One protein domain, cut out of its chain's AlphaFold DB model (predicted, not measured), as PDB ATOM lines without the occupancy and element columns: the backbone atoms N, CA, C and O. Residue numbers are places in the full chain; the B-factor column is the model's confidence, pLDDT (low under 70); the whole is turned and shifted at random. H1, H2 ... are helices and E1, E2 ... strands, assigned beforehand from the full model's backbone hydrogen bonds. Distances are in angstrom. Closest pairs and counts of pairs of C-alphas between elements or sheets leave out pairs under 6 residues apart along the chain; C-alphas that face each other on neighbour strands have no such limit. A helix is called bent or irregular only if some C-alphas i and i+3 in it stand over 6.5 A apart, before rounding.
ATOM      1  N   PRO A 264      14.917  45.602 -20.597       75.88
ATOM      2  CA  PRO A 264      14.313  44.425 -21.209       75.88
ATOM      3  C   PRO A 264      14.887  44.213 -22.617       75.88
ATOM      4  O   PRO A 264      14.607  44.964 -23.549       75.88
ATOM      5  N   GLY A 265      15.719  43.185 -22.795       81.12
ATOM      6  CA  GLY A 265      16.286  42.845 -24.100       81.12
ATOM      7  C   GLY A 265      17.750  42.434 -24.037       81.12
ATOM      8  O   GLY A 265      18.175  41.727 -23.132       81.12
ATOM      9  N   ALA A 266      18.506  42.807 -25.066       88.06
ATOM     10  CA  ALA A 266      19.928  42.505 -25.200       88.06
ATOM     11  C   ALA A 266      20.684  43.722 -25.753       88.06
ATOM     12  O   ALA A 266      20.093  44.512 -26.497       88.06
ATOM     13  N   LEU A 267      21.966  43.852 -25.398       91.94
ATOM     14  CA  LEU A 267      22.811  44.986 -25.786       91.94
ATOM     15  C   LEU A 267      23.103  45.022 -27.282       91.94
ATOM     16  O   LEU A 267      23.086  46.088 -27.873       91.94
ATOM     17  N   GLY A 268      23.366  43.864 -27.883       89.12
ATOM     18  CA  GLY A 268      23.839  43.732 -29.258       89.12
ATOM     19  C   GLY A 268      25.239  43.122 -29.347       89.12
ATOM     20  O   GLY A 268      25.896  42.953 -28.317       89.12
ATOM     21  N   PRO A 269      25.675  42.735 -30.558       91.31
ATOM     22  CA  PRO A 269      25.014  42.956 -31.848       91.31
ATOM     23  C   PRO A 269      23.760  42.088 -32.040       91.31
ATOM     24  O   PRO A 269      23.776  40.882 -31.788       91.31
ATOM     25  N   LEU A 270      22.666  42.713 -32.490       87.50
ATOM     26  CA  LEU A 270      21.395  42.052 -32.807       87.50
ATOM     27  C   LEU A 270      21.167  42.043 -34.325       87.50
ATOM     28  O   LEU A 270      20.745  43.072 -34.858       87.50
ATOM     29  N   PRO A 271      21.445  40.924 -35.020       85.75
ATOM     30  CA  PRO A 271      21.158  40.802 -36.439       85.75
ATOM     31  C   PRO A 271      19.653  40.663 -36.681       85.75
ATOM     32  O   PRO A 271      18.974  39.816 -36.103       85.75
ATOM     33  N   THR A 272      19.136  41.509 -37.561       80.62
ATOM     34  CA  THR A 272      17.742  41.521 -38.012       80.62
ATOM     35  C   THR A 272      17.693  41.786 -39.513       80.62
ATOM     36  O   THR A 272      18.619  42.394 -40.053       80.62
ATOM     37  N   PRO A 273      16.645  41.355 -40.217       77.69
ATOM     38  CA  PRO A 273      16.435  41.762 -41.599       77.69
ATOM     39  C   PRO A 273      16.340  43.290 -41.716       77.69
ATOM     40  O   PRO A 273      15.799  43.964 -40.835       77.69
ATOM     41  N   ALA A 274      16.900  43.856 -42.786       74.88
ATOM     42  CA  ALA A 274      16.794  45.287 -43.067       74.88
ATOM     43  C   ALA A 274      15.669  45.559 -44.078       74.88
ATOM     44  O   ALA A 274      15.550  44.862 -45.084       74.88
ATOM     45  N   SER A 275      14.879  46.609 -43.839       67.88
ATOM     46  CA  SER A 275      13.880  47.100 -44.805       67.88
ATOM     47  C   SER A 275      14.531  47.767 -46.033       67.88
ATOM     48  O   SER A 275      15.711  48.123 -45.996       67.88
ATOM     49  N   GLU A 276      13.763  48.016 -47.107       61.00
ATOM     50  CA  GLU A 276      14.242  48.716 -48.322       61.00
ATOM     51  C   GLU A 276      14.890  50.086 -48.037       61.00
ATOM     52  O   GLU A 276      15.804  50.501 -48.748       61.00
ATOM     53  N   GLY A 277      14.487  50.753 -46.950       58.47
ATOM     54  CA  GLY A 277      15.071  52.015 -46.484       58.47
ATOM     55  C   GLY A 277      16.283  51.873 -45.554       58.47
ATOM     56  O   GLY A 277      16.753  52.877 -45.031       58.47
ATOM     57  N   GLY A 278      16.768  50.655 -45.293       57.56
ATOM     58  CA  GLY A 278      17.880  50.393 -44.372       57.56
ATOM     59  C   GLY A 278      17.524  50.513 -42.886       57.56
ATOM     60  O   GLY A 278      18.397  50.377 -42.035       57.56
ATOM     61  N   ARG A 279      16.250  50.731 -42.541       63.47
ATOM     62  CA  ARG A 279      15.806  50.733 -41.143       63.47
ATOM     63  C   ARG A 279      15.668  49.289 -40.644       63.47
ATOM     64  O   ARG A 279      15.148  48.466 -41.412       63.47
ATOM     65  N   PRO A 280      16.061  48.974 -39.395       60.56
ATOM     66  CA  PRO A 280      15.702  47.702 -38.780       60.56
ATOM     67  C   PRO A 280      14.181  47.537 -38.786       60.56
ATOM     68  O   PRO A 280      13.432  48.493 -38.543       60.56
ATOM     69  N   VAL A 281      13.732  46.322 -39.086       62.16
ATOM     70  CA  VAL A 281      12.338  45.939 -38.864       62.16
ATOM     71  C   VAL A 281      12.089  45.813 -37.354       62.16
ATOM     72  O   VAL A 281      13.018  45.616 -36.566       62.16
ATOM     73  N   THR A 282      10.848  45.991 -36.915       62.09
ATOM     74  CA  THR A 282      10.470  45.861 -35.498       62.09
ATOM     75  C   THR A 282      10.803  44.466 -34.963       62.09
ATOM     76  O   THR A 282      10.907  43.508 -35.723       62.09
ATOM     77  N   ALA A 283      10.927  44.305 -33.640       60.19
ATOM     78  CA  ALA A 283      11.189  42.991 -33.043       60.19
ATOM     79  C   ALA A 283      10.131  41.940 -33.437       60.19
ATOM     80  O   ALA A 283      10.470  40.775 -33.637       60.19
ATOM     81  N   ALA A 284       8.870  42.359 -33.593       56.06
ATOM     82  CA  ALA A 284       7.779  41.507 -34.057       56.06
ATOM     83  C   ALA A 284       7.926  41.114 -35.538       56.06
ATOM     84  O   ALA A 284       7.731  39.950 -35.875       56.06
ATOM     85  N   GLU A 285       8.306  42.051 -36.408       58.41
ATOM     86  CA  GLU A 285       8.576  41.781 -37.829       58.41
ATOM     87  C   GLU A 285       9.811  40.891 -38.004       58.41
ATOM     88  O   GLU A 285       9.746  39.899 -38.722       58.41
ATOM     89  N   ALA A 286      10.896  41.167 -37.274       60.56
ATOM     90  CA  ALA A 286      12.074  40.312 -37.252       60.56
ATOM     91  C   ALA A 286      11.684  38.899 -36.807       60.56
ATOM     92  O   ALA A 286      12.002  37.934 -37.491       60.56
ATOM     93  N   ALA A 287      10.955  38.761 -35.694       59.97
ATOM     94  CA  ALA A 287      10.485  37.464 -35.221       59.97
ATOM     95  C   ALA A 287       9.621  36.745 -36.267       59.97
ATOM     96  O   ALA A 287       9.819  35.554 -36.475       59.97
ATOM     97  N   ALA A 288       8.710  37.443 -36.953       60.41
ATOM     98  CA  ALA A 288       7.884  36.869 -38.016       60.41
ATOM     99  C   ALA A 288       8.712  36.388 -39.221       60.41
ATOM    100  O   ALA A 288       8.463  35.302 -39.742       60.41
ATOM    101  N   GLU A 289       9.719  37.155 -39.641       62.84
ATOM    102  CA  GLU A 289      10.618  36.767 -40.731       62.84
ATOM    103  C   GLU A 289      11.506  35.574 -40.346       62.84
ATOM    104  O   GLU A 289      11.613  34.614 -41.113       62.84
ATOM    105  N   TRP A 290      12.073  35.572 -39.134       61.78
ATOM    106  CA  TRP A 290      12.860  34.443 -38.627       61.78
ATOM    107  C   TRP A 290      11.997  33.194 -38.397       61.78
ATOM    108  O   TRP A 290      12.455  32.092 -38.681       61.78
ATOM    109  N   LEU A 291      10.737  33.343 -37.968       58.88
ATOM    110  CA  LEU A 291       9.774  32.237 -37.864       58.88
ATOM    111  C   LEU A 291       9.560  31.542 -39.217       58.88
ATOM    112  O   LEU A 291       9.395  30.324 -39.256       58.88
ATOM    113  N   GLY A 292       9.615  32.287 -40.329       55.97
ATOM    114  CA  GLY A 292       9.569  31.732 -41.685       55.97
ATOM    115  C   GLY A 292      10.782  30.867 -42.053       55.97
ATOM    116  O   GLY A 292      10.680  30.016 -42.936       55.97
ATOM    117  N   ALA A 293      11.912  31.044 -41.364       55.50
ATOM    118  CA  ALA A 293      13.119  30.237 -41.527       55.50
ATOM    119  C   ALA A 293      13.178  29.012 -40.594       55.50
ATOM    120  O   ALA A 293      14.012  28.132 -40.795       55.50
ATOM    121  N   GLY A 294      12.293  28.942 -39.595       60.38
ATOM    122  CA  GLY A 294      12.197  27.845 -38.635       60.38
ATOM    123  C   GLY A 294      12.122  28.315 -37.181       60.38
ATOM    124  O   GLY A 294      12.195  29.501 -36.865       60.38
ATOM    125  N   THR A 295      11.991  27.358 -36.267       63.84
ATOM    126  CA  THR A 295      12.168  27.577 -34.834       63.84
ATOM    127  C   THR A 295      13.625  27.925 -34.549       63.84
ATOM    128  O   THR A 295      14.560  27.231 -34.948       63.84
ATOM    129  N   MET A 296      13.813  29.014 -33.815       66.12
ATOM    130  CA  MET A 296      15.116  29.464 -33.361       66.12
ATOM    131  C   MET A 296      15.560  28.623 -32.163       66.12
ATOM    132  O   MET A 296      14.974  28.707 -31.083       66.12
ATOM    133  N   LEU A 297      16.595  27.812 -32.356       66.19
ATOM    134  CA  LEU A 297      17.156  26.959 -31.319       66.19
ATOM    135  C   LEU A 297      18.569  27.436 -30.996       66.19
ATOM    136  O   LEU A 297      19.469  27.396 -31.836       66.19
ATOM    137  N   GLN A 298      18.783  27.868 -29.752       68.12
ATOM    138  CA  GLN A 298      20.143  28.027 -29.257       68.12
ATOM    139  C   GLN A 298      20.785  26.642 -29.204       68.12
ATOM    140  O   GLN A 298      20.377  25.789 -28.414       68.12
ATOM    141  N   THR A 299      21.804  26.432 -30.027       63.97
ATOM    142  CA  THR A 299      22.538  25.169 -30.061       63.97
ATOM    143  C   THR A 299      23.685  25.176 -29.066       63.97
ATOM    144  O   THR A 299      23.998  24.132 -28.497       63.97
ATOM    145  N   TYR A 300      24.283  26.346 -28.809       82.00
ATOM    146  CA  TYR A 300      25.474  26.439 -27.975       82.00
ATOM    147  C   TYR A 300      25.680  27.818 -27.323       82.00
ATOM    148  O   TYR A 300      25.412  28.865 -27.913       82.00
ATOM    149  N   GLN A 301      26.200  27.814 -26.096       91.69
ATOM    150  CA  GLN A 301      26.900  28.933 -25.457       91.69
ATOM    151  C   GLN A 301      27.942  28.344 -24.511       91.69
ATOM    152  O   GLN A 301      27.595  27.513 -23.670       91.69
ATOM    153  N   ALA A 302      29.187  28.799 -24.606       93.81
ATOM    154  CA  ALA A 302      30.234  28.360 -23.700       93.81
ATOM    155  C   ALA A 302      31.281  29.426 -23.415       93.81
ATOM    156  O   ALA A 302      31.530  30.338 -24.203       93.81
ATOM    157  N   LEU A 303      31.924  29.216 -22.272       95.50
ATOM    158  CA  LEU A 303      33.206  29.789 -21.920       95.50
ATOM    159  C   LEU A 303      34.296  28.961 -22.609       95.50
ATOM    160  O   LEU A 303      34.476  27.800 -22.250       95.50
ATOM    161  N   THR A 304      34.987  29.530 -23.594       94.44
ATOM    162  CA  THR A 304      36.040  28.810 -24.336       94.44
ATOM    163  C   THR A 304      37.441  29.127 -23.838       94.44
ATOM    164  O   THR A 304      38.370  28.410 -24.165       94.44
ATOM    165  N   SER A 305      37.612  30.218 -23.091       94.19
ATOM    166  CA  SER A 305      38.864  30.542 -22.410       94.19
ATOM    167  C   SER A 305      38.594  31.549 -21.298       94.19
ATOM    168  O   SER A 305      37.783  32.464 -21.467       94.19
ATOM    169  N   ALA A 306      39.285  31.415 -20.168       95.31
ATOM    170  CA  ALA A 306      39.255  32.398 -19.092       95.31
ATOM    171  C   ALA A 306      40.629  32.534 -18.445       95.31
ATOM    172  O   ALA A 306      41.208  31.555 -17.980       95.31
ATOM    173  N   ASN A 307      41.134  33.760 -18.391       93.69
ATOM    174  CA  ASN A 307      42.375  34.082 -17.713       93.69
ATOM    175  C   ASN A 307      42.334  35.511 -17.130       93.69
ATOM    176  O   ASN A 307      41.402  36.265 -17.418       93.69
ATOM    177  N   PRO A 308      43.322  35.915 -16.305       92.94
ATOM    178  CA  PRO A 308      43.315  37.231 -15.655       92.94
ATOM    179  C   PRO A 308      43.277  38.449 -16.593       92.94
ATOM    180  O   PRO A 308      42.920  39.542 -16.150       92.94
ATOM    181  N   LEU A 309      43.640  38.295 -17.871       92.31
ATOM    182  CA  LEU A 309      43.660  39.385 -18.851       92.31
ATOM    183  C   LEU A 309      42.431  39.387 -19.766       92.31
ATOM    184  O   LEU A 309      41.977  40.464 -20.158       92.31
ATOM    185  N   ARG A 310      41.895  38.205 -20.094       94.00
ATOM    186  CA  ARG A 310      40.844  38.031 -21.097       94.00
ATOM    187  C   ARG A 310      39.932  36.846 -20.788       94.00
ATOM    188  O   ARG A 310      40.381  35.786 -20.358       94.00
ATOM    189  N   VAL A 311      38.655  37.004 -21.118       97.00
ATOM    190  CA  VAL A 311      37.649  35.937 -21.151       97.00
ATOM    191  C   VAL A 311      37.067  35.839 -22.559       97.00
ATOM    192  O   VAL A 311      36.790  36.867 -23.174       97.00
ATOM    193  N   ILE A 312      36.873  34.619 -23.066       96.69
ATOM    194  CA  ILE A 312      36.244  34.367 -24.366       96.69
ATOM    195  C   ILE A 312      34.928  33.614 -24.173       96.69
ATOM    196  O   ILE A 312      34.895  32.540 -23.568       96.69
ATOM    197  N   ILE A 313      33.849  34.169 -24.729       96.94
ATOM    198  CA  ILE A 313      32.544  33.508 -24.827       96.94
ATOM    199  C   ILE A 313      32.194  33.304 -26.293       96.94
ATOM    200  O   ILE A 313      32.253  34.233 -27.094       96.94
ATOM    201  N   GLN A 314      31.762  32.091 -26.621       96.00
ATOM    202  CA  GLN A 314      31.235  31.749 -27.934       96.00
ATOM    203  C   GLN A 314      29.805  31.248 -27.821       96.00
ATOM    204  O   GLN A 314      29.425  30.602 -26.842       96.00
ATOM    205  N   SER A 315      29.001  31.534 -28.837       94.25
ATOM    206  CA  SER A 315      27.634  31.037 -28.909       94.25
ATOM    207  C   SER A 315      27.157  30.891 -30.339       94.25
ATOM    208  O   SER A 315      27.619  31.600 -31.231       94.25
ATOM    209  N   GLU A 316      26.216  29.978 -30.533       91.69
ATOM    210  CA  GLU A 316      25.607  29.712 -31.824       91.69
ATOM    211  C   GLU A 316      24.114  29.448 -31.659       91.69
ATOM    212  O   GLU A 316      23.659  28.765 -30.733       91.69
ATOM    213  N   TRP A 317      23.356  30.026 -32.578       87.50
ATOM    214  CA  TRP A 317      21.960  29.732 -32.823       87.50
ATOM    215  C   TRP A 317      21.839  29.048 -34.167       87.50
ATOM    216  O   TRP A 317      22.523  29.435 -35.114       87.50
ATOM    217  N   ARG A 318      20.924  28.086 -34.258       85.00
ATOM    218  CA  ARG A 318      20.488  27.510 -35.528       85.00
ATOM    219  C   ARG A 318      18.995  27.696 -35.701       85.00
ATOM    220  O   ARG A 318      18.234  27.669 -34.734       85.00
ATOM    221  N   PHE A 319      18.594  27.894 -36.944       79.81
ATOM    222  CA  PHE A 319      17.201  28.062 -37.328       79.81
ATOM    223  C   PHE A 319      16.768  26.797 -38.055       79.81
ATOM    224  O   PHE A 319      17.291  26.484 -39.122       79.81
ATOM    225  N   THR A 320      15.862  26.041 -37.439       74.06
ATOM    226  CA  THR A 320      15.490  24.698 -37.901       74.06
ATOM    227  C   THR A 320      13.971  24.571 -37.912       74.06
ATOM    228  O   THR A 320      13.306  25.157 -37.056       74.06
ATOM    229  N   PRO A 321      13.356  23.836 -38.850       72.25
ATOM    230  CA  PRO A 321      11.917  23.618 -38.815       72.25
ATOM    231  C   PRO A 321      11.453  22.992 -37.485       72.25
ATOM    232  O   PRO A 321      12.172  22.170 -36.905       72.25
ATOM    233  N   PRO A 322      10.226  23.302 -37.019       64.06
ATOM    234  CA  PRO A 322       9.647  22.629 -35.862       64.06
ATOM    235  C   PRO A 322       9.709  21.102 -36.038       64.06
ATOM    236  O   PRO A 322       9.391  20.589 -37.110       64.06
ATOM    237  N   ASN A 323      10.088  20.375 -34.982       67.38
ATOM    238  CA  ASN A 323      10.266  18.910 -34.964       67.38
ATOM    239  C   ASN A 323      11.529  18.354 -35.654       67.38
ATOM    240  O   ASN A 323      11.624  17.138 -35.812       67.38
ATOM    241  N   GLN A 324      12.507  19.178 -36.039       73.25
ATOM    242  CA  GLN A 324      13.786  18.693 -36.572       73.25
ATOM    243  C   GLN A 324      14.944  18.944 -35.604       73.25
ATOM    244  O   GLN A 324      14.994  19.958 -34.907       73.25
ATOM    245  N   VAL A 325      15.883  17.996 -35.559       76.44
ATOM    246  CA  VAL A 325      17.136  18.161 -34.813       76.44
ATOM    247  C   VAL A 325      18.043  19.111 -35.605       76.44
ATOM    248  O   VAL A 325      18.196  18.887 -36.805       76.44
ATOM    249  N   PRO A 326      18.651  20.128 -34.966       79.38
ATOM    250  CA  PRO A 326      19.592  21.013 -35.641       79.38
ATOM    251  C   PRO A 326      20.749  20.266 -36.306       79.38
ATOM    252  O   PRO A 326      21.337  19.360 -35.712       79.38
ATOM    253  N   SER A 327      21.099  20.685 -37.519       83.06
ATOM    254  CA  SER A 327      22.180  20.137 -38.339       83.06
ATOM    255  C   SER A 327      23.208  21.210 -38.714       83.06
ATOM    256  O   SER A 327      22.906  22.404 -38.712       83.06
ATOM    257  N   GLU A 328      24.435  20.806 -39.069       81.75
ATOM    258  CA  GLU A 328      25.503  21.740 -39.470       81.75
ATOM    259  C   GLU A 328      25.164  22.575 -40.716       81.75
ATOM    260  O   GLU A 328      25.659  23.697 -40.848       81.75
ATOM    261  N   GLY A 329      24.301  22.058 -41.596       82.00
ATOM    262  CA  GLY A 329      23.848  22.752 -42.802       82.00
ATOM    263  C   GLY A 329      22.747  23.784 -42.554       82.00
ATOM    264  O   GLY A 329      22.433  24.554 -43.463       82.00
ATOM    265  N   ASP A 330      22.168  23.809 -41.352       84.94
ATOM    266  CA  ASP A 330      21.091  24.737 -41.031       84.94
ATOM    267  C   ASP A 330      21.614  26.178 -40.973       84.94
ATOM    268  O   ASP A 330      22.755  26.417 -40.548       84.94
ATOM    269  N   PRO A 331      20.777  27.161 -41.341       86.06
ATOM    270  CA  PRO A 331      21.072  28.561 -41.113       86.06
ATOM    271  C   PRO A 331      21.454  28.830 -39.662       86.06
ATOM    272  O   PRO A 331      20.856  28.272 -38.737       86.06
ATOM    273  N   TYR A 332      22.420  29.717 -39.457       88.19
ATOM    274  CA  TYR A 332      22.965  29.970 -38.129       88.19
ATOM    275  C   TYR A 332      23.263  31.443 -37.904       88.19
ATOM    276  O   TYR A 332      23.531  32.169 -38.857       88.19
ATOM    277  N   HIS A 333      23.300  31.852 -36.638       89.81
ATOM    278  CA  HIS A 333      24.000  33.055 -36.187       89.81
ATOM    279  C   HIS A 333      24.997  32.663 -35.110       89.81
ATOM    280  O   HIS A 333      24.689  31.855 -34.235       89.81
ATOM    281  N   ARG A 334      26.187  33.242 -35.168       93.06
ATOM    282  CA  ARG A 334      27.270  32.987 -34.231       93.06
ATOM    283  C   ARG A 334      27.753  34.299 -33.646       93.06
ATOM    284  O   ARG A 334      27.877  35.291 -34.363       93.06
ATOM    285  N   TRP A 335      28.066  34.267 -32.357       95.06
ATOM    286  CA  TRP A 335      28.738  35.357 -31.668       95.06
ATOM    287  C   TRP A 335      30.028  34.867 -31.027       95.06
ATOM    288  O   TRP A 335      30.057  33.795 -30.413       95.06
ATOM    289  N   TYR A 336      31.059  35.692 -31.134       96.69
ATOM    290  CA  TYR A 336      32.328  35.559 -30.433       96.69
ATOM    291  C   TYR A 336      32.565  36.840 -29.637       96.69
ATOM    292  O   TYR A 336      32.499  37.927 -30.204       96.69
ATOM    293  N   TYR A 337      32.819  36.721 -28.337       98.06
ATOM    294  CA  TYR A 337      33.128  37.850 -27.462       98.06
ATOM    295  C   TYR A 337      34.492  37.642 -26.813       98.06
ATOM    296  O   TYR A 337      34.701  36.636 -26.139       98.06
ATOM    297  N   SER A 338      35.377  38.624 -26.950       97.75
ATOM    298  CA  SER A 338      36.655  38.736 -26.246       97.75
ATOM    299  C   SER A 338      36.558  39.886 -25.240       97.75
ATOM    300  O   SER A 338      36.575  41.061 -25.612       97.75
ATOM    301  N   ILE A 339      36.394  39.547 -23.960       98.06
ATOM    302  CA  ILE A 339      36.175  40.486 -22.854       98.06
ATOM    303  C   ILE A 339      37.487  40.722 -22.111       98.06
ATOM    304  O   ILE A 339      38.085  39.780 -21.592       98.06
ATOM    305  N   HIS A 340      37.904  41.982 -22.003       96.38
ATOM    306  CA  HIS A 340      39.114  42.397 -21.291       96.38
ATOM    307  C   HIS A 340      38.777  43.084 -19.965       96.38
ATOM    308  O   HIS A 340      37.728  43.712 -19.802       96.38
ATOM    309  N   ARG A 341      39.703  43.012 -19.003       93.00
ATOM    310  CA  ARG A 341      39.533  43.561 -17.639       93.00
ATOM    311  C   ARG A 341      39.312  45.075 -17.562       93.00
ATOM    312  O   ARG A 341      38.948  45.609 -16.513       93.00
ATOM    313  N   ASP A 342      39.599  45.786 -18.644       93.19
ATOM    314  CA  ASP A 342      39.468  47.236 -18.761       93.19
ATOM    315  C   ASP A 342      38.190  47.670 -19.489       93.19
ATOM    316  O   ASP A 342      38.090  48.819 -19.909       93.19
ATOM    317  N   GLY A 343      37.219  46.765 -19.635       95.19
ATOM    318  CA  GLY A 343      35.904  47.080 -20.185       95.19
ATOM    319  C   GLY A 343      35.844  47.116 -21.703       95.19
ATOM    320  O   GLY A 343      34.783  47.425 -22.241       95.19
ATOM    321  N   ARG A 344      36.935  46.801 -22.410       97.00
ATOM    322  CA  ARG A 344      36.866  46.543 -23.851       97.00
ATOM    323  C   ARG A 344      36.321  45.143 -24.101       97.00
ATOM    324  O   ARG A 344      36.805  44.160 -23.539       97.00
ATOM    325  N   VAL A 345      35.315  45.070 -24.958       98.19
ATOM    326  CA  VAL A 345      34.694  43.839 -25.435       98.19
ATOM    327  C   VAL A 345      34.757  43.862 -26.951       98.19
ATOM    328  O   VAL A 345      34.082  44.662 -27.591       98.19
ATOM    329  N   TYR A 346      35.571  42.992 -27.527       98.12
ATOM    330  CA  TYR A 346      35.618  42.808 -28.972       98.12
ATOM    331  C   TYR A 346      34.595  41.745 -29.331       98.12
ATOM    332  O   TYR A 346      34.553  40.685 -28.701       98.12
ATOM    333  N   VAL A 347      33.713  42.070 -30.268       97.19
ATOM    334  CA  VAL A 347      32.611  41.203 -30.656       97.19
ATOM    335  C   VAL A 347      32.635  40.948 -32.148       97.19
ATOM    336  O   VAL A 347      32.740  41.875 -32.949       97.19
ATOM    337  N   GLU A 348      32.455  39.687 -32.506       95.56
ATOM    338  CA  GLU A 348      32.168  39.256 -33.863       95.56
ATOM    339  C   GLU A 348      30.774  38.644 -33.897       95.56
ATOM    340  O   GLU A 348      30.377  37.892 -33.002       95.56
ATOM    341  N   CYS A 349      30.026  38.963 -34.944       93.38
ATOM    342  CA  CYS A 349      28.735  38.383 -35.242       93.38
ATOM    343  C   CYS A 349      28.706  37.994 -36.713       93.38
ATOM    344  O   CYS A 349      28.933  38.824 -37.592       93.38
ATOM    345  N   SER A 350      28.428  36.730 -36.984       92.62
ATOM    346  CA  SER A 350      28.327  36.217 -38.344       92.62
ATOM    347  C   SER A 350      27.159  35.263 -38.463       92.62
ATOM    348  O   SER A 350      26.665  34.727 -37.468       92.62
ATOM    349  N   GLY A 351      26.694  35.045 -39.684       90.94
ATOM    350  CA  GLY A 351      25.646  34.069 -39.897       90.94
ATOM    351  C   GLY A 351      24.977  34.144 -41.248       90.94
ATOM    352  O   GLY A 351      25.429  34.830 -42.164       90.94
ATOM    353  N   THR A 352      23.879  33.410 -41.357       87.00
ATOM    354  CA  THR A 352      23.031  33.355 -42.539       87.00
ATOM    355  C   THR A 352      22.020  34.497 -42.508       87.00
ATOM    356  O   THR A 352      21.283  34.685 -41.534       87.00
ATOM    357  N   ALA A 353      21.960  35.255 -43.594       79.44
ATOM    358  CA  ALA A 353      20.874  36.172 -43.874       79.44
ATOM    359  C   ALA A 353      19.663  35.351 -44.330       79.44
ATOM    360  O   ALA A 353      19.613  34.883 -45.466       79.44
ATOM    361  N   LEU A 354      18.728  35.098 -43.414       65.31
ATOM    362  CA  LEU A 354      17.529  34.324 -43.716       65.31
ATOM    363  C   LEU A 354      16.467  35.196 -44.381       65.31
ATOM    364  O   LEU A 354      16.303  36.364 -44.041       65.31
ATOM    365  N   GLY A 355      15.735  34.592 -45.315       55.22
ATOM    366  CA  GLY A 355      14.682  35.247 -46.082       55.22
ATOM    367  C   GLY A 355      15.189  35.844 -47.393       55.22
ATOM    368  O   GLY A 355      16.334  36.280 -47.520       55.22
ATOM    369  N   GLN A 356      14.307  35.894 -48.392       45.62
ATOM    370  CA  GLN A 356      14.459  36.841 -49.492       45.62
ATOM    371  C   GLN A 356      14.291  38.245 -48.904       45.62
ATOM    372  O   GLN A 356      13.244  38.867 -49.068       45.62
ATOM    373  N   THR A 357      15.289  38.762 -48.180       51.12
ATOM    374  CA  THR A 357      15.358  40.211 -48.016       51.12
ATOM    375  C   THR A 357      15.434  40.736 -49.441       51.12
ATOM    376  O   THR A 357      16.380  40.425 -50.164       51.12
ATOM    377  N   ALA A 358      14.410  41.467 -49.892       48.84
ATOM    378  CA  ALA A 358      14.369  42.022 -51.248       48.84
ATOM    379  C   ALA A 358      15.643  42.839 -51.571       48.84
ATOM    380  O   ALA A 358      15.961  43.090 -52.731       48.84
ATOM    381  N   THR A 359      16.398  43.206 -50.530       59.22
ATOM    382  CA  THR A 359      17.622  43.996 -50.550       59.22
ATOM    383  C   THR A 359      18.943  43.239 -50.362       59.22
ATOM    384  O   THR A 359      19.976  43.849 -50.630       59.22
ATOM    385  N   GLY A 360      18.975  41.998 -49.851       70.38
ATOM    386  CA  GLY A 360      20.234  41.315 -49.484       70.38
ATOM    387  C   GLY A 360      21.035  42.043 -48.390       70.38
ATOM    388  O   GLY A 360      22.233  42.294 -48.543       70.38
ATOM    389  N   ARG A 361      20.361  42.492 -47.320       77.56
ATOM    390  CA  ARG A 361      20.948  43.339 -46.262       77.56
ATOM    391  C   ARG A 361      20.480  42.923 -44.871       77.56
ATOM    392  O   ARG A 361      19.321  42.557 -44.694       77.56
ATOM    393  N   ILE A 362      21.369  43.050 -43.887       82.25
ATOM    394  CA  ILE A 362      21.104  42.764 -42.471       82.25
ATOM    395  C   ILE A 362      21.351  44.027 -41.648       82.25
ATOM    396  O   ILE A 362      22.373  44.690 -41.795       82.25
ATOM    397  N   ALA A 363      20.409  44.357 -40.774       83.38
ATOM    398  CA  ALA A 363      20.531  45.407 -39.779       83.38
ATOM    399  C   ALA A 363      21.120  44.831 -38.481       83.38
ATOM    400  O   ALA A 363      20.556  43.914 -37.885       83.38
ATOM    401  N   ILE A 364      22.243  45.386 -38.032       86.94
ATOM    402  CA  ILE A 364      22.922  45.078 -36.776       86.94
ATOM    403  C   ILE A 364      22.638  46.204 -35.788       86.94
ATOM    404  O   ILE A 364      23.104  47.329 -35.977       86.94
ATOM    405  N   SER A 365      21.881  45.903 -34.736       87.19
ATOM    406  CA  SER A 365      21.474  46.906 -33.745       87.19
ATOM    407  C   SER A 365      22.166  46.718 -32.401       87.19
ATOM    408  O   SER A 365      22.374  45.587 -31.950       87.19
ATOM    409  N   PHE A 366      22.459  47.844 -31.756       90.50
ATOM    410  CA  PHE A 366      22.886  47.925 -30.365       90.50
ATOM    411  C   PHE A 366      21.909  48.799 -29.594       90.50
ATOM    412  O   PHE A 366      21.523  49.851 -30.096       90.50
ATOM    413  N   CYS A 367      21.492  48.364 -28.408       87.38
ATOM    414  CA  CYS A 367      20.388  48.979 -27.683       87.38
ATOM    415  C   CYS A 367      20.603  48.984 -26.168       87.38
ATOM    416  O   CYS A 367      20.942  47.957 -25.575       87.38
ATOM    417  N   CYS A 368      20.258  50.103 -25.541       88.19
ATOM    418  CA  CYS A 368      20.201  50.280 -24.092       88.19
ATOM    419  C   CYS A 368      18.786  50.667 -23.649       88.19
ATOM    420  O   CYS A 368      17.917  50.986 -24.467       88.19
ATOM    421  N   ASP A 369      18.549  50.627 -22.343       84.81
ATOM    422  CA  ASP A 369      17.284  51.062 -21.759       84.81
ATOM    423  C   ASP A 369      17.198  52.591 -21.752       84.81
ATOM    424  O   ASP A 369      18.024  53.253 -21.114       84.81
ATOM    425  N   ALA A 370      16.192  53.171 -22.410       79.94
ATOM    426  CA  ALA A 370      16.033  54.623 -22.419       79.94
ATOM    427  C   ALA A 370      15.728  55.173 -21.013       79.94
ATOM    428  O   ALA A 370      16.097  56.305 -20.696       79.94
ATOM    429  N   SER A 371      15.105  54.371 -20.138       82.94
ATOM    430  CA  SER A 371      14.759  54.774 -18.769       82.94
ATOM    431  C   SER A 371      15.980  54.948 -17.858       82.94
ATOM    432  O   SER A 371      15.904  55.650 -16.849       82.94
ATOM    433  N   THR A 372      17.130  54.388 -18.243       84.44
ATOM    434  CA  THR A 372      18.398  54.528 -17.505       84.44
ATOM    435  C   THR A 372      19.136  55.836 -17.817       84.44
ATOM    436  O   THR A 372      20.211  56.096 -17.272       84.44
ATOM    437  N   GLY A 373      18.534  56.695 -18.651       85.19
ATOM    438  CA  GLY A 373      19.003  58.050 -18.935       85.19
ATOM    439  C   GLY A 373      20.005  58.151 -20.080       85.19
ATOM    440  O   GLY A 373      20.592  59.217 -20.256       85.19
ATOM    441  N   PHE A 374      20.214  57.081 -20.854       87.31
ATOM    442  CA  PHE A 374      21.097  57.123 -22.017       87.31
ATOM    443  C   PHE A 374      20.572  58.058 -23.105       87.31
ATOM    444  O   PHE A 374      19.421  57.972 -23.538       87.31
ATOM    445  N   GLN A 375      21.472  58.900 -23.596       84.75
ATOM    446  CA  GLN A 375      21.333  59.664 -24.821       84.75
ATOM    447  C   GLN A 375      22.210  59.012 -25.881       84.75
ATOM    448  O   GLN A 375      23.400  58.787 -25.661       84.75
ATOM    449  N   THR A 376      21.624  58.694 -27.029       82.56
ATOM    450  CA  THR A 376      22.352  58.067 -28.130       82.56
ATOM    451  C   THR A 376      22.816  59.120 -29.119       82.56
ATOM    452  O   THR A 376      22.047  59.966 -29.562       82.56
ATOM    453  N   GLN A 377      24.090  59.049 -29.482       82.56
ATOM    454  CA  GLN A 377      24.705  59.903 -30.486       82.56
ATOM    455  C   GLN A 377      25.417  59.019 -31.503       82.56
ATOM    456  O   GLN A 377      26.360  58.299 -31.168       82.56
ATOM    457  N   MET A 378      24.962  59.070 -32.755       80.38
ATOM    458  CA  MET A 378      25.736  58.559 -33.883       80.38
ATOM    459  C   MET A 378      26.683  59.664 -34.327       80.38
ATOM    460  O   MET A 378      26.241  60.758 -34.682       80.38
ATOM    461  N   VAL A 379      27.979  59.392 -34.264       79.75
ATOM    462  CA  VAL A 379      29.018  60.385 -34.517       79.75
ATOM    463  C   VAL A 379      29.751  60.018 -35.792       79.75
ATOM    464  O   VAL A 379      30.424  58.990 -35.844       79.75
ATOM    465  N   SER A 380      29.676  60.900 -36.784       75.81
ATOM    466  CA  SER A 380      30.550  60.878 -37.956       75.81
ATOM    467  C   SER A 380      31.794  61.725 -37.663       75.81
ATOM    468  O   SER A 380      31.656  62.927 -37.411       75.81
ATOM    469  N   PRO A 381      33.013  61.160 -37.682       61.50
ATOM    470  CA  PRO A 381      34.235  61.945 -37.560       61.50
ATOM    471  C   PRO A 381      34.285  63.003 -38.668       61.50
ATOM    472  O   PRO A 381      34.075  62.691 -39.840       61.50
ATOM    473  N   PHE A 395      30.616  55.956 -35.412       90.75
ATOM    474  CA  PHE A 395      30.570  55.203 -34.164       90.75
ATOM    475  C   PHE A 395      29.376  55.657 -33.334       90.75
ATOM    476  O   PHE A 395      28.817  56.735 -33.543       90.75
ATOM    477  N   LEU A 396      28.982  54.817 -32.388       90.88
ATOM    478  CA  LEU A 396      27.827  55.054 -31.542       90.88
ATOM    479  C   LEU A 396      28.284  55.278 -30.111       90.88
ATOM    480  O   LEU A 396      29.013  54.454 -29.558       90.88
ATOM    481  N   LEU A 397      27.832  56.375 -29.521       92.56
ATOM    482  CA  LEU A 397      28.026  56.670 -28.112       92.56
ATOM    483  C   LEU A 397      26.664  56.728 -27.428       92.56
ATOM    484  O   LEU A 397      25.795  57.498 -27.833       92.56
ATOM    485  N   PHE A 398      26.482  55.917 -26.392       91.44
ATOM    486  CA  PHE A 398      25.416  56.102 -25.420       91.44
ATOM    487  C   PHE A 398      26.041  56.738 -24.193       91.44
ATOM    488  O   PHE A 398      26.769  56.066 -23.460       91.44
ATOM    489  N   SER A 399      25.766  58.019 -23.992       89.69
ATOM    490  CA  SER A 399      26.243  58.752 -22.829       89.69
ATOM    491  C   SER A 399      25.099  59.117 -21.901       89.69
ATOM    492  O   SER A 399      23.937  59.187 -22.318       89.69
ATOM    493  N   ARG A 400      25.403  59.341 -20.624       87.44
ATOM    494  CA  ARG A 400      24.417  59.844 -19.659       87.44
ATOM    495  C   ARG A 400      24.666  61.315 -19.307       87.44
ATOM    496  O   ARG A 400      25.798  61.781 -19.349       87.44
ATOM    497  N   PRO A 401      23.623  62.086 -18.930       82.31
ATOM    498  CA  PRO A 401      23.768  63.521 -18.666       82.31
ATOM    499  C   PRO A 401      24.722  63.864 -17.516       82.31
ATOM    500  O   PRO A 401      25.276  64.963 -17.472       82.31
ATOM    501  N   THR A 402      24.863  62.961 -16.544       82.75
ATOM    502  CA  THR A 402      25.755  63.161 -15.399       82.75
ATOM    503  C   THR A 402      27.094  62.518 -15.711       82.75
ATOM    504  O   THR A 402      27.149  61.310 -15.908       82.75
ATOM    505  N   LYS A 403      28.158  63.324 -15.707       81.38
ATOM    506  CA  LYS A 403      29.523  62.858 -15.969       81.38
ATOM    507  C   LYS A 403      29.967  61.759 -15.011       81.38
ATOM    508  O   LYS A 403      29.610  61.796 -13.829       81.38
ATOM    509  N   GLY A 404      30.826  60.865 -15.494       76.00
ATOM    510  CA  GLY A 404      31.390  59.790 -14.674       76.00
ATOM    511  C   GLY A 404      30.395  58.659 -14.406       76.00
ATOM    512  O   GLY A 404      30.550  57.912 -13.438       76.00
ATOM    513  N   GLN A 405      29.345  58.570 -15.218       83.19
ATOM    514  CA  GLN A 405      28.404  57.464 -15.221       83.19
ATOM    515  C   GLN A 405      28.784  56.491 -16.336       83.19
ATOM    516  O   GLN A 405      29.232  56.901 -17.390       83.19
ATOM    517  N   ALA A 406      28.619  55.183 -16.123       82.69
ATOM    518  CA  ALA A 406      28.883  54.187 -17.165       82.69
ATOM    519  C   ALA A 406      28.239  54.557 -18.512       82.69
ATOM    520  O   ALA A 406      27.012  54.668 -18.600       82.69
ATOM    521  N   ASP A 407      29.096  54.714 -19.511       90.88
ATOM    522  CA  ASP A 407      28.772  55.022 -20.895       90.88
ATOM    523  C   ASP A 407      29.119  53.820 -21.774       90.88
ATOM    524  O   ASP A 407      29.912  52.950 -21.395       90.88
ATOM    525  N   LEU A 408      28.514  53.766 -22.956       93.88
ATOM    526  CA  LEU A 408      28.731  52.701 -23.925       93.88
ATOM    527  C   LEU A 408      29.236  53.286 -25.237       93.88
ATOM    528  O   LEU A 408      28.513  54.003 -25.927       93.88
ATOM    529  N   LEU A 409      30.450  52.908 -25.622       95.62
ATOM    530  CA  LEU A 409      30.990  53.174 -26.952       95.62
ATOM    531  C   LEU A 409      30.893  51.911 -27.807       95.62
ATOM    532  O   LEU A 409      31.332  50.847 -27.376       95.62
ATOM    533  N   VAL A 410      30.381  52.029 -29.031       95.25
ATOM    534  CA  VAL A 410      30.379  50.961 -30.037       95.25
ATOM    535  C   VAL A 410      31.046  51.463 -31.314       95.25
ATOM    536  O   VAL A 410      30.593  52.424 -31.937       95.25
ATOM    537  N   ALA A 411      32.116  50.787 -31.716       94.19
ATOM    538  CA  ALA A 411      32.920  51.101 -32.886       94.19
ATOM    539  C   ALA A 411      32.994  49.881 -33.817       94.19
ATOM    540  O   ALA A 411      33.768  48.965 -33.542       94.19
ATOM    541  N   PRO A 412      32.218  49.839 -34.916       93.19
ATOM    542  CA  PRO A 412      32.382  48.823 -35.956       93.19
ATOM    543  C   PRO A 412      33.790  48.848 -36.555       93.19
ATOM    544  O   PRO A 412      34.342  49.933 -36.723       93.19
ATOM    545  N   PHE A 413      34.349  47.688 -36.903       89.19
ATOM    546  CA  PHE A 413      35.660  47.579 -37.552       89.19
ATOM    547  C   PHE A 413      35.653  48.176 -38.969       89.19
ATOM    548  O   PHE A 413      36.354  49.144 -39.247       89.19
ATOM    549  N   LYS A 414      34.811  47.622 -39.847       81.88
ATOM    550  CA  LYS A 414      34.521  48.148 -41.191       81.88
ATOM    551  C   LYS A 414      33.206  48.899 -41.149       81.88
ATOM    552  O   LYS A 414      32.344  48.543 -40.345       81.88
ATOM    553  N   THR A 415      33.037  49.895 -42.015       66.12
ATOM    554  CA  THR A 415      31.881  50.788 -41.919       66.12
ATOM    555  C   THR A 415      30.729  50.406 -42.849       66.12
ATOM    556  O   THR A 415      30.780  50.681 -44.049       66.12
ATOM    557  N   PRO A 416      29.665  49.796 -42.308       64.69
ATOM    558  CA  PRO A 416      28.374  49.673 -42.981       64.69
ATOM    559  C   PRO A 416      27.646  51.017 -43.127       64.69
ATOM    560  O   PRO A 416      27.967  51.994 -42.453       64.69
ATOM    561  N   LEU A 417      26.603  51.040 -43.963       60.78
ATOM    562  CA  LEU A 417      25.636  52.143 -43.994       60.78
ATOM    563  C   LEU A 417      24.960  52.253 -42.619       60.78
ATOM    564  O   LEU A 417      24.420  51.270 -42.122       60.78
ATOM    565  N   SER A 418      24.996  53.418 -41.987       60.62
ATOM    566  CA  SER A 418      24.522  53.647 -40.616       60.62
ATOM    567  C   SER A 418      23.170  54.365 -40.590       60.62
ATOM    568  O   SER A 418      22.834  55.155 -41.473       60.62
ATOM    569  N   SER A 419      22.384  54.116 -39.543       60.81
ATOM    570  CA  SER A 419      21.267  54.982 -39.165       60.81
ATOM    571  C   SER A 419      21.088  54.970 -37.646       60.81
ATOM    572  O   SER A 419      21.073  53.916 -37.010       60.81
ATOM    573  N   ALA A 420      20.974  56.152 -37.046       57.09
ATOM    574  CA  ALA A 420      20.511  56.276 -35.670       57.09
ATOM    575  C   ALA A 420      18.982  56.257 -35.669       57.09
ATOM    576  O   ALA A 420      18.359  56.921 -36.503       57.09
ATOM    577  N   SER A 421      18.373  55.530 -34.738       58.28
ATOM    578  CA  SER A 421      16.935  55.621 -34.510       58.28
ATOM    579  C   SER A 421      16.673  55.888 -33.039       58.28
ATOM    580  O   SER A 421      16.916  55.021 -32.197       58.28
ATOM    581  N   ASP A 422      16.124  57.057 -32.739       51.28
ATOM    582  CA  ASP A 422      15.637  57.341 -31.400       51.28
ATOM    583  C   ASP A 422      14.273  56.690 -31.196       51.28
ATOM    584  O   ASP A 422      13.331  56.919 -31.957       51.28
ATOM    585  N   SER A 423      14.180  55.904 -30.124       49.25
ATOM    586  CA  SER A 423      12.963  55.304 -29.570       49.25
ATOM    587  C   SER A 423      12.159  54.405 -30.521       49.25
ATOM    588  O   SER A 423      11.411  54.849 -31.392       49.25
ATOM    589  N   THR A 424      12.230  53.093 -30.289       46.97
ATOM    590  CA  THR A 424      11.124  52.201 -30.663       46.97
ATOM    591  C   THR A 424       9.951  52.412 -29.691       46.97
ATOM    592  O   THR A 424      10.148  52.960 -28.602       46.97
ATOM    593  N   PRO A 425       8.727  51.954 -30.017       44.38
ATOM    594  CA  PRO A 425       7.612  51.943 -29.062       44.38
ATOM    595  C   PRO A 425       7.904  51.220 -27.726       44.38
ATOM    596  O   PRO A 425       7.150  51.404 -26.776       44.38
ATOM    597  N   ASP A 426       9.012  50.473 -27.623       54.00
ATOM    598  CA  ASP A 426       9.401  49.653 -26.467       54.00
ATOM    599  C   ASP A 426      10.355  50.347 -25.469       54.00
ATOM    600  O   ASP A 426      11.030  49.670 -24.697       54.00
ATOM    601  N   SER A 427      10.445  51.684 -25.434       67.31
ATOM    602  CA  SER A 427      11.263  52.436 -24.448       67.31
ATOM    603  C   SER A 427      12.775  52.130 -24.456       67.31
ATOM    604  O   SER A 427      13.461  52.293 -23.449       67.31
ATOM    605  N   ARG A 428      13.326  51.710 -25.601       79.88
ATOM    606  CA  ARG A 428      14.767  51.463 -25.783       79.88
ATOM    607  C   ARG A 428      15.380  52.488 -26.729       79.88
ATOM    608  O   ARG A 428      14.746  52.875 -27.714       79.88
ATOM    609  N   THR A 429      16.621  52.874 -26.459       82.50
ATOM    610  CA  THR A 429      17.418  53.706 -27.371       82.50
ATOM    611  C   THR A 429      18.406  52.812 -28.102       82.50
ATOM    612  O   THR A 429      19.055  51.976 -27.471       82.50
ATOM    613  N   CYS A 430      18.501  52.948 -29.427       83.50
ATOM    614  CA  CYS A 430      19.287  52.050 -30.264       83.50
ATOM    615  C   CYS A 430      20.066  52.804 -31.346       83.50
ATOM    616  O   CYS A 430      19.605  53.808 -31.884       83.50
ATOM    617  N   GLY A 431      21.216  52.260 -31.732       83.50
ATOM    618  CA  GLY A 431      21.875  52.613 -32.988       83.50
ATOM    619  C   GLY A 431      22.046  51.380 -33.858       83.50
ATOM    620  O   GLY A 431      22.273  50.275 -33.353       83.50
ATOM    621  N   THR A 432      21.907  51.577 -35.166       83.56
ATOM    622  CA  THR A 432      21.847  50.475 -36.117       83.56
ATOM    623  C   THR A 432      22.756  50.718 -37.309       83.56
ATOM    624  O   THR A 432      22.871  51.819 -37.847       83.56
ATOM    625  N   TRP A 433      23.365  49.632 -37.760       84.81
ATOM    626  CA  TRP A 433      24.154  49.576 -38.974       84.81
ATOM    627  C   TRP A 433      23.583  48.549 -39.938       84.81
ATOM    628  O   TRP A 433      23.073  47.520 -39.516       84.81
ATOM    629  N   VAL A 434      23.702  48.796 -41.234       83.31
ATOM    630  CA  VAL A 434      23.234  47.912 -42.298       83.31
ATOM    631  C   VAL A 434      24.430  47.316 -43.018       83.31
ATOM    632  O   VAL A 434      25.129  48.000 -43.769       83.31
ATOM    633  N   VAL A 435      24.649  46.024 -42.805       84.31
ATOM    634  CA  VAL A 435      25.684  45.254 -43.489       84.31
ATOM    635  C   VAL A 435      25.115  44.604 -44.747       84.31
ATOM    636  O   VAL A 435      23.955  44.182 -44.793       84.31
ATOM    637  N   GLY A 436      25.939  44.549 -45.792       80.56
ATOM    638  CA  GLY A 436      25.641  43.754 -46.979       80.56
ATOM    639  C   GLY A 436      25.762  42.259 -46.689       80.56
ATOM    640  O   GLY A 436      26.337  41.852 -45.679       80.56
ATOM    641  N   THR A 437      25.222  41.450 -47.594       81.31
ATOM    642  CA  THR A 437      25.356  39.993 -47.541       81.31
ATOM    643  C   THR A 437      26.095  39.481 -48.769       81.31
ATOM    644  O   THR A 437      25.780  39.898 -49.883       81.31
ATOM    645  N   GLU A 438      27.006  38.534 -48.584       81.00
ATOM    646  CA  GLU A 438      27.690  37.809 -49.658       81.00
ATOM    647  C   GLU A 438      27.300  36.337 -49.572       81.00
ATOM    648  O   GLU A 438      27.374  35.751 -48.497       81.00
ATOM    649  N   GLU A 439      26.821  35.743 -50.668       82.12
ATOM    650  CA  GLU A 439      26.348  34.346 -50.677       82.12
ATOM    651  C   GLU A 439      25.348  34.036 -49.538       82.12
ATOM    652  O   GLU A 439      25.389  32.976 -48.916       82.12
ATOM    653  N   GLN A 440      24.454  34.991 -49.238       82.19
ATOM    654  CA  GLN A 440      23.499  34.935 -48.116       82.19
ATOM    655  C   GLN A 440      24.146  34.844 -46.726       82.19
ATOM    656  O   GLN A 440      23.508  34.427 -45.760       82.19
ATOM    657  N   ARG A 441      25.406  35.248 -46.588       87.94
ATOM    658  CA  ARG A 441      26.109  35.344 -45.310       87.94
ATOM    659  C   ARG A 441      26.410  36.791 -44.982       87.94
ATOM    660  O   ARG A 441      26.629  37.608 -45.873       87.94
ATOM    661  N   PHE A 442      26.427  37.102 -43.697       88.75
ATOM    662  CA  PHE A 442      26.886  38.389 -43.193       88.75
ATOM    663  C   PHE A 442      27.983  38.182 -42.151       88.75
ATOM    664  O   PHE A 442      28.048  37.149 -41.479       88.75
ATOM    665  N   GLY A 443      28.823  39.201 -42.016       90.62
ATOM    666  CA  GLY A 443      29.818  39.319 -40.964       90.62
ATOM    667  C   GLY A 443      29.828  40.746 -40.436       90.62
ATOM    668  O   GLY A 443      29.661  41.706 -41.188       90.62
ATOM    669  N   PHE A 444      29.998  40.876 -39.132       92.69
ATOM    670  CA  PHE A 444      30.088  42.140 -38.428       92.69
ATOM    671  C   PHE A 444      31.081  41.988 -37.282       92.69
ATOM    672  O   PHE A 444      30.998  41.033 -36.515       92.69
ATOM    673  N   ALA A 445      31.989  42.946 -37.143       94.94
ATOM    674  CA  ALA A 445      32.906  43.018 -36.017       94.94
ATOM    675  C   ALA A 445      32.905  44.433 -35.445       94.94
ATOM    676  O   ALA A 445      32.791  45.408 -36.195       94.94
ATOM    677  N   ALA A 446      33.016  44.542 -34.125       95.94
ATOM    678  CA  ALA A 446      33.086  45.818 -33.436       95.94
ATOM    679  C   ALA A 446      33.858  45.717 -32.121       95.94
ATOM    680  O   ALA A 446      33.854  44.685 -31.451       95.94
ATOM    681  N   MET A 447      34.424  46.845 -31.701       97.00
ATOM    682  CA  MET A 447      34.792  47.070 -30.313       97.00
ATOM    683  C   MET A 447      33.617  47.727 -29.592       97.00
ATOM    684  O   MET A 447      33.106  48.763 -30.017       97.00
ATOM    685  N   ILE A 448      33.234  47.149 -28.464       96.81
ATOM    686  CA  ILE A 448      32.371  47.760 -27.464       96.81
ATOM    687  C   ILE A 448      33.243  48.175 -26.277       96.81
ATOM    688  O   ILE A 448      34.144  47.437 -25.875       96.81
ATOM    689  N   ARG A 449      32.969  49.331 -25.674       96.12
ATOM    690  CA  ARG A 449      33.589  49.742 -24.415       96.12
ATOM    691  C   ARG A 449      32.526  50.113 -23.391       96.12
ATOM    692  O   ARG A 449      31.727  51.005 -23.646       96.12
ATOM    693  N   ILE A 450      32.542  49.402 -22.264       94.94
ATOM    694  CA  ILE A 450      31.569  49.500 -21.154       94.94
ATOM    695  C   ILE A 450      32.178  50.060 -19.859       94.94
ATOM    696  O   ILE A 450      31.498  50.202 -18.845       94.94
ATOM    697  N   TRP A 451      33.490  50.287 -19.854       93.81
ATOM    698  CA  TRP A 451      34.250  50.874 -18.753       93.81
ATOM    699  C   TRP A 451      35.567  51.446 -19.323       93.81
ATOM    700  O   TRP A 451      36.069  50.919 -20.328       93.81
ATOM    701  N   PRO A 452      36.176  52.490 -18.731       90.50
ATOM    702  CA  PRO A 452      35.692  53.320 -17.621       90.50
ATOM    703  C   PRO A 452      34.440  54.156 -17.948       90.50
ATOM    704  O   PRO A 452      34.090  54.296 -19.117       90.50
ATOM    705  N   PRO A 453      33.739  54.667 -16.916       84.44
ATOM    706  CA  PRO A 453      32.491  55.423 -17.044       84.44
ATOM    707  C   PRO A 453      32.702  56.908 -17.401       84.44
ATOM    708  O   PRO A 453      31.937  57.753 -16.968       84.44
ATOM    709  N   ASP A 454      33.794  57.261 -18.075       84.62
ATOM    710  CA  ASP A 454      34.195  58.653 -18.330       84.62
ATOM    711  C   ASP A 454      34.270  58.988 -19.828       84.62
ATOM    712  O   ASP A 454      34.879  59.983 -20.227       84.62
ATOM    713  N   ILE A 455      33.618  58.186 -20.675       88.25
ATOM    714  CA  ILE A 455      33.516  58.420 -22.122       88.25
ATOM    715  C   ILE A 455      32.313  59.340 -22.395       88.25
ATOM    716  O   ILE A 455      31.477  59.078 -23.254       88.25
ATOM    717  N   ASP A 456      32.259  60.467 -21.681       84.06
ATOM    718  CA  ASP A 456      31.068  61.326 -21.616       84.06
ATOM    719  C   ASP A 456      30.806  62.108 -22.928       84.06
ATOM    720  O   ASP A 456      29.819  62.840 -23.036       84.06
ATOM    721  N   SER A 457      31.718  62.056 -23.911       88.44
ATOM    722  CA  SER A 457      31.646  62.893 -25.118       88.44
ATOM    723  C   SER A 457      32.287  62.270 -26.367       88.44
ATOM    724  O   SER A 457      33.247  61.495 -26.255       88.44
ATOM    725  N   PRO A 458      31.819  62.651 -27.574       88.94
ATOM    726  CA  PRO A 458      32.424  62.251 -28.842       88.94
ATOM    727  C   PRO A 458      33.927  62.544 -28.945       88.94
ATOM    728  O   PRO A 458      34.666  61.741 -29.512       88.94
ATOM    729  N   GLU A 459      34.402  63.655 -28.378       88.88
ATOM    730  CA  GLU A 459      35.813  64.052 -28.411       88.88
ATOM    731  C   GLU A 459      36.707  63.097 -27.610       88.88
ATOM    732  O   GLU A 459      37.855  62.862 -27.990       88.88
ATOM    733  N   LEU A 460      36.184  62.522 -26.520       89.00
ATOM    734  CA  LEU A 460      36.877  61.505 -25.724       89.00
ATOM    735  C   LEU A 460      36.808  60.123 -26.383       89.00
ATOM    736  O   LEU A 460      37.778  59.365 -26.331       89.00
ATOM    737  N   ALA A 461      35.686  59.804 -27.034       91.56
ATOM    738  CA  ALA A 461      35.490  58.539 -27.736       91.56
ATOM    739  C   ALA A 461      36.333  58.429 -29.018       91.56
ATOM    740  O   ALA A 461      36.931  57.382 -29.277       91.56
ATOM    741  N   ALA A 462      36.417  59.495 -29.819       90.56
ATOM    742  CA  ALA A 462      36.994  59.451 -31.165       90.56
ATOM    743  C   ALA A 462      38.447  58.928 -31.223       90.56
ATOM    744  O   ALA A 462      38.726  58.083 -32.079       90.56
ATOM    745  N   PRO A 463      39.378  59.318 -30.324       90.00
ATOM    746  CA  PRO A 463      40.719  58.737 -30.295       90.00
ATOM    747  C   PRO A 463      40.722  57.223 -30.055       90.00
ATOM    748  O   PRO A 463      41.540  56.524 -30.644       90.00
ATOM    749  N   MET A 464      39.803  56.710 -29.231       92.25
ATOM    750  CA  MET A 464      39.685  55.276 -28.936       92.25
ATOM    751  C   MET A 464      39.134  54.503 -30.140       92.25
ATOM    752  O   MET A 464      39.614  53.418 -30.456       92.25
ATOM    753  N   VAL A 465      38.151  55.076 -30.841       92.44
ATOM    754  CA  VAL A 465      37.602  54.519 -32.090       92.44
ATOM    755  C   VAL A 465      38.686  54.458 -33.159       92.44
ATOM    756  O   VAL A 465      38.872  53.424 -33.800       92.44
ATOM    757  N   ALA A 466      39.438  55.548 -33.324       89.94
ATOM    758  CA  ALA A 466      40.543  55.601 -34.266       89.94
ATOM    759  C   ALA A 466      41.622  54.569 -33.914       89.94
ATOM    760  O   ALA A 466      42.178  53.952 -34.820       89.94
ATOM    761  N   ASP A 467      41.935  54.392 -32.628       91.62
ATOM    762  CA  ASP A 467      42.900  53.403 -32.140       91.62
ATOM    763  C   ASP A 467      42.509  51.960 -32.485       91.62
ATOM    764  O   ASP A 467      43.374  51.153 -32.823       91.62
ATOM    765  N   TYR A 468      41.213  51.652 -32.432       93.50
ATOM    766  CA  TYR A 468      40.683  50.343 -32.798       93.50
ATOM    767  C   TYR A 468      40.674  50.107 -34.311       93.50
ATOM    768  O   TYR A 468      41.171  49.086 -34.763       93.50
ATOM    769  N   ARG A 469      40.126  51.044 -35.096       89.50
ATOM    770  CA  ARG A 469      39.933  50.861 -36.549       89.50
ATOM    771  C   ARG A 469      41.205  50.935 -37.373       89.50
ATOM    772  O   ARG A 469      41.284  50.369 -38.455       89.50
ATOM    773  N   HIS A 470      42.148  51.742 -36.913       88.19
ATOM    774  CA  HIS A 470      43.398  51.994 -37.615       88.19
ATOM    775  C   HIS A 470      44.530  51.872 -36.608       88.19
ATOM    776  O   HIS A 470      45.129  52.893 -36.233       88.19
TER     777      HIS A 470
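What this domain is: This is residues 264 to 381 and 395 to 470 of the 580 residues of an uncharacterized protein of Planctomycetes bacterium (UniProt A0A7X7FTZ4). A large, strongly twisted sheet of eight strands and a smaller sheet of four make a sandwich that is only partly face to face: E2 and E3, at one edge of the large sheet, reach out beyond the small one. H2 packs on E9 and E8 near one end of the whole, and H1 sits near the other end, grazing both sheets. The printed part has 194 residues, with two named helices and twelve named strands in the order E1 H1 E2 E3 E4 E5 E6 E7 E8 E9 E10 E11 E12 H2; of the 115 residues in named elements strands hold 92, the class being mostly strand, and both sheets are antiparallel. It is compact, with a radius of gyration of the C-alphas of 16.9 A and spans of 51 by 41 by 32 A.

How they stand to each other: Begin with the large sheet, strand beside strand: E2, residues 295 to 306; E3, 310 to 320; E4, 332 to 340; E5, 344 to 352; E12, 441 to 449; E9, 408 to 412; E8, 395 to 399; E7, 375 to 379. E2 to E5 are a meander, each strand the antiparallel neighbour of the one before; look for N 302 and O 314, 2.9 A, N 313 and O 337, 3.0 A, and N 336 and O 348, 3.0 A, within hydrogen-bond range. E5 and E12 are antiparallel at 167 degrees, with N 347 and O 446 at 2.9 A. The second sheet runs E1, residues 270 to 273; E6, 361 to 369; E11, 428 to 436; E10, 417 to 421; between E6 and E11, N 364 and O 433 are 2.7 A apart. The facing parts of the two sheets are 8.1 A centre to centre, their strands at 50 degrees; the closest C-alphas of E7 and E10, Met 378 and Ala 420, are 6.0 A apart. H2, residues 458 to 469, is on the large sheet at a height of 9.0 A, making two layers, a helix on one face of a sheet; its closest C-alphas to E9 are Val 465 and Ala 411, 5.9 A. H1, residues 283 to 293, only grazes both sheets; its Ala 286 and Thr 272 of E1 have C-alphas 5.8 A apart. Of the O i to N i+4 pairs, 6 of 7 in H1 and 6 of 8 in H2 are within hydrogen-bond range.

Where its parts are: Find C-alpha 270 at (21.395, 42.052, -32.807), where E1 begins. E2 starts at C-alpha 295 (12.168, 27.577, -34.834) and runs 31.7 A; E3 runs 33.2 A. H2, only just irregular with C-alphas 460 and 463 6.6 A apart, ends at C-alpha 469 (39.933, 50.861, -36.549).

The domain as a whole: The C-alphas farthest apart, Asn 323 and Glu 459, are 52.3 A apart. Residues 382 to 394 are not printed; C-alphas 381 and 395 are 8.4 A apart. The link from E3 to E4 is long. Confidence is under 70 at 47 residues, among them 275 to 299 and 415 to 427.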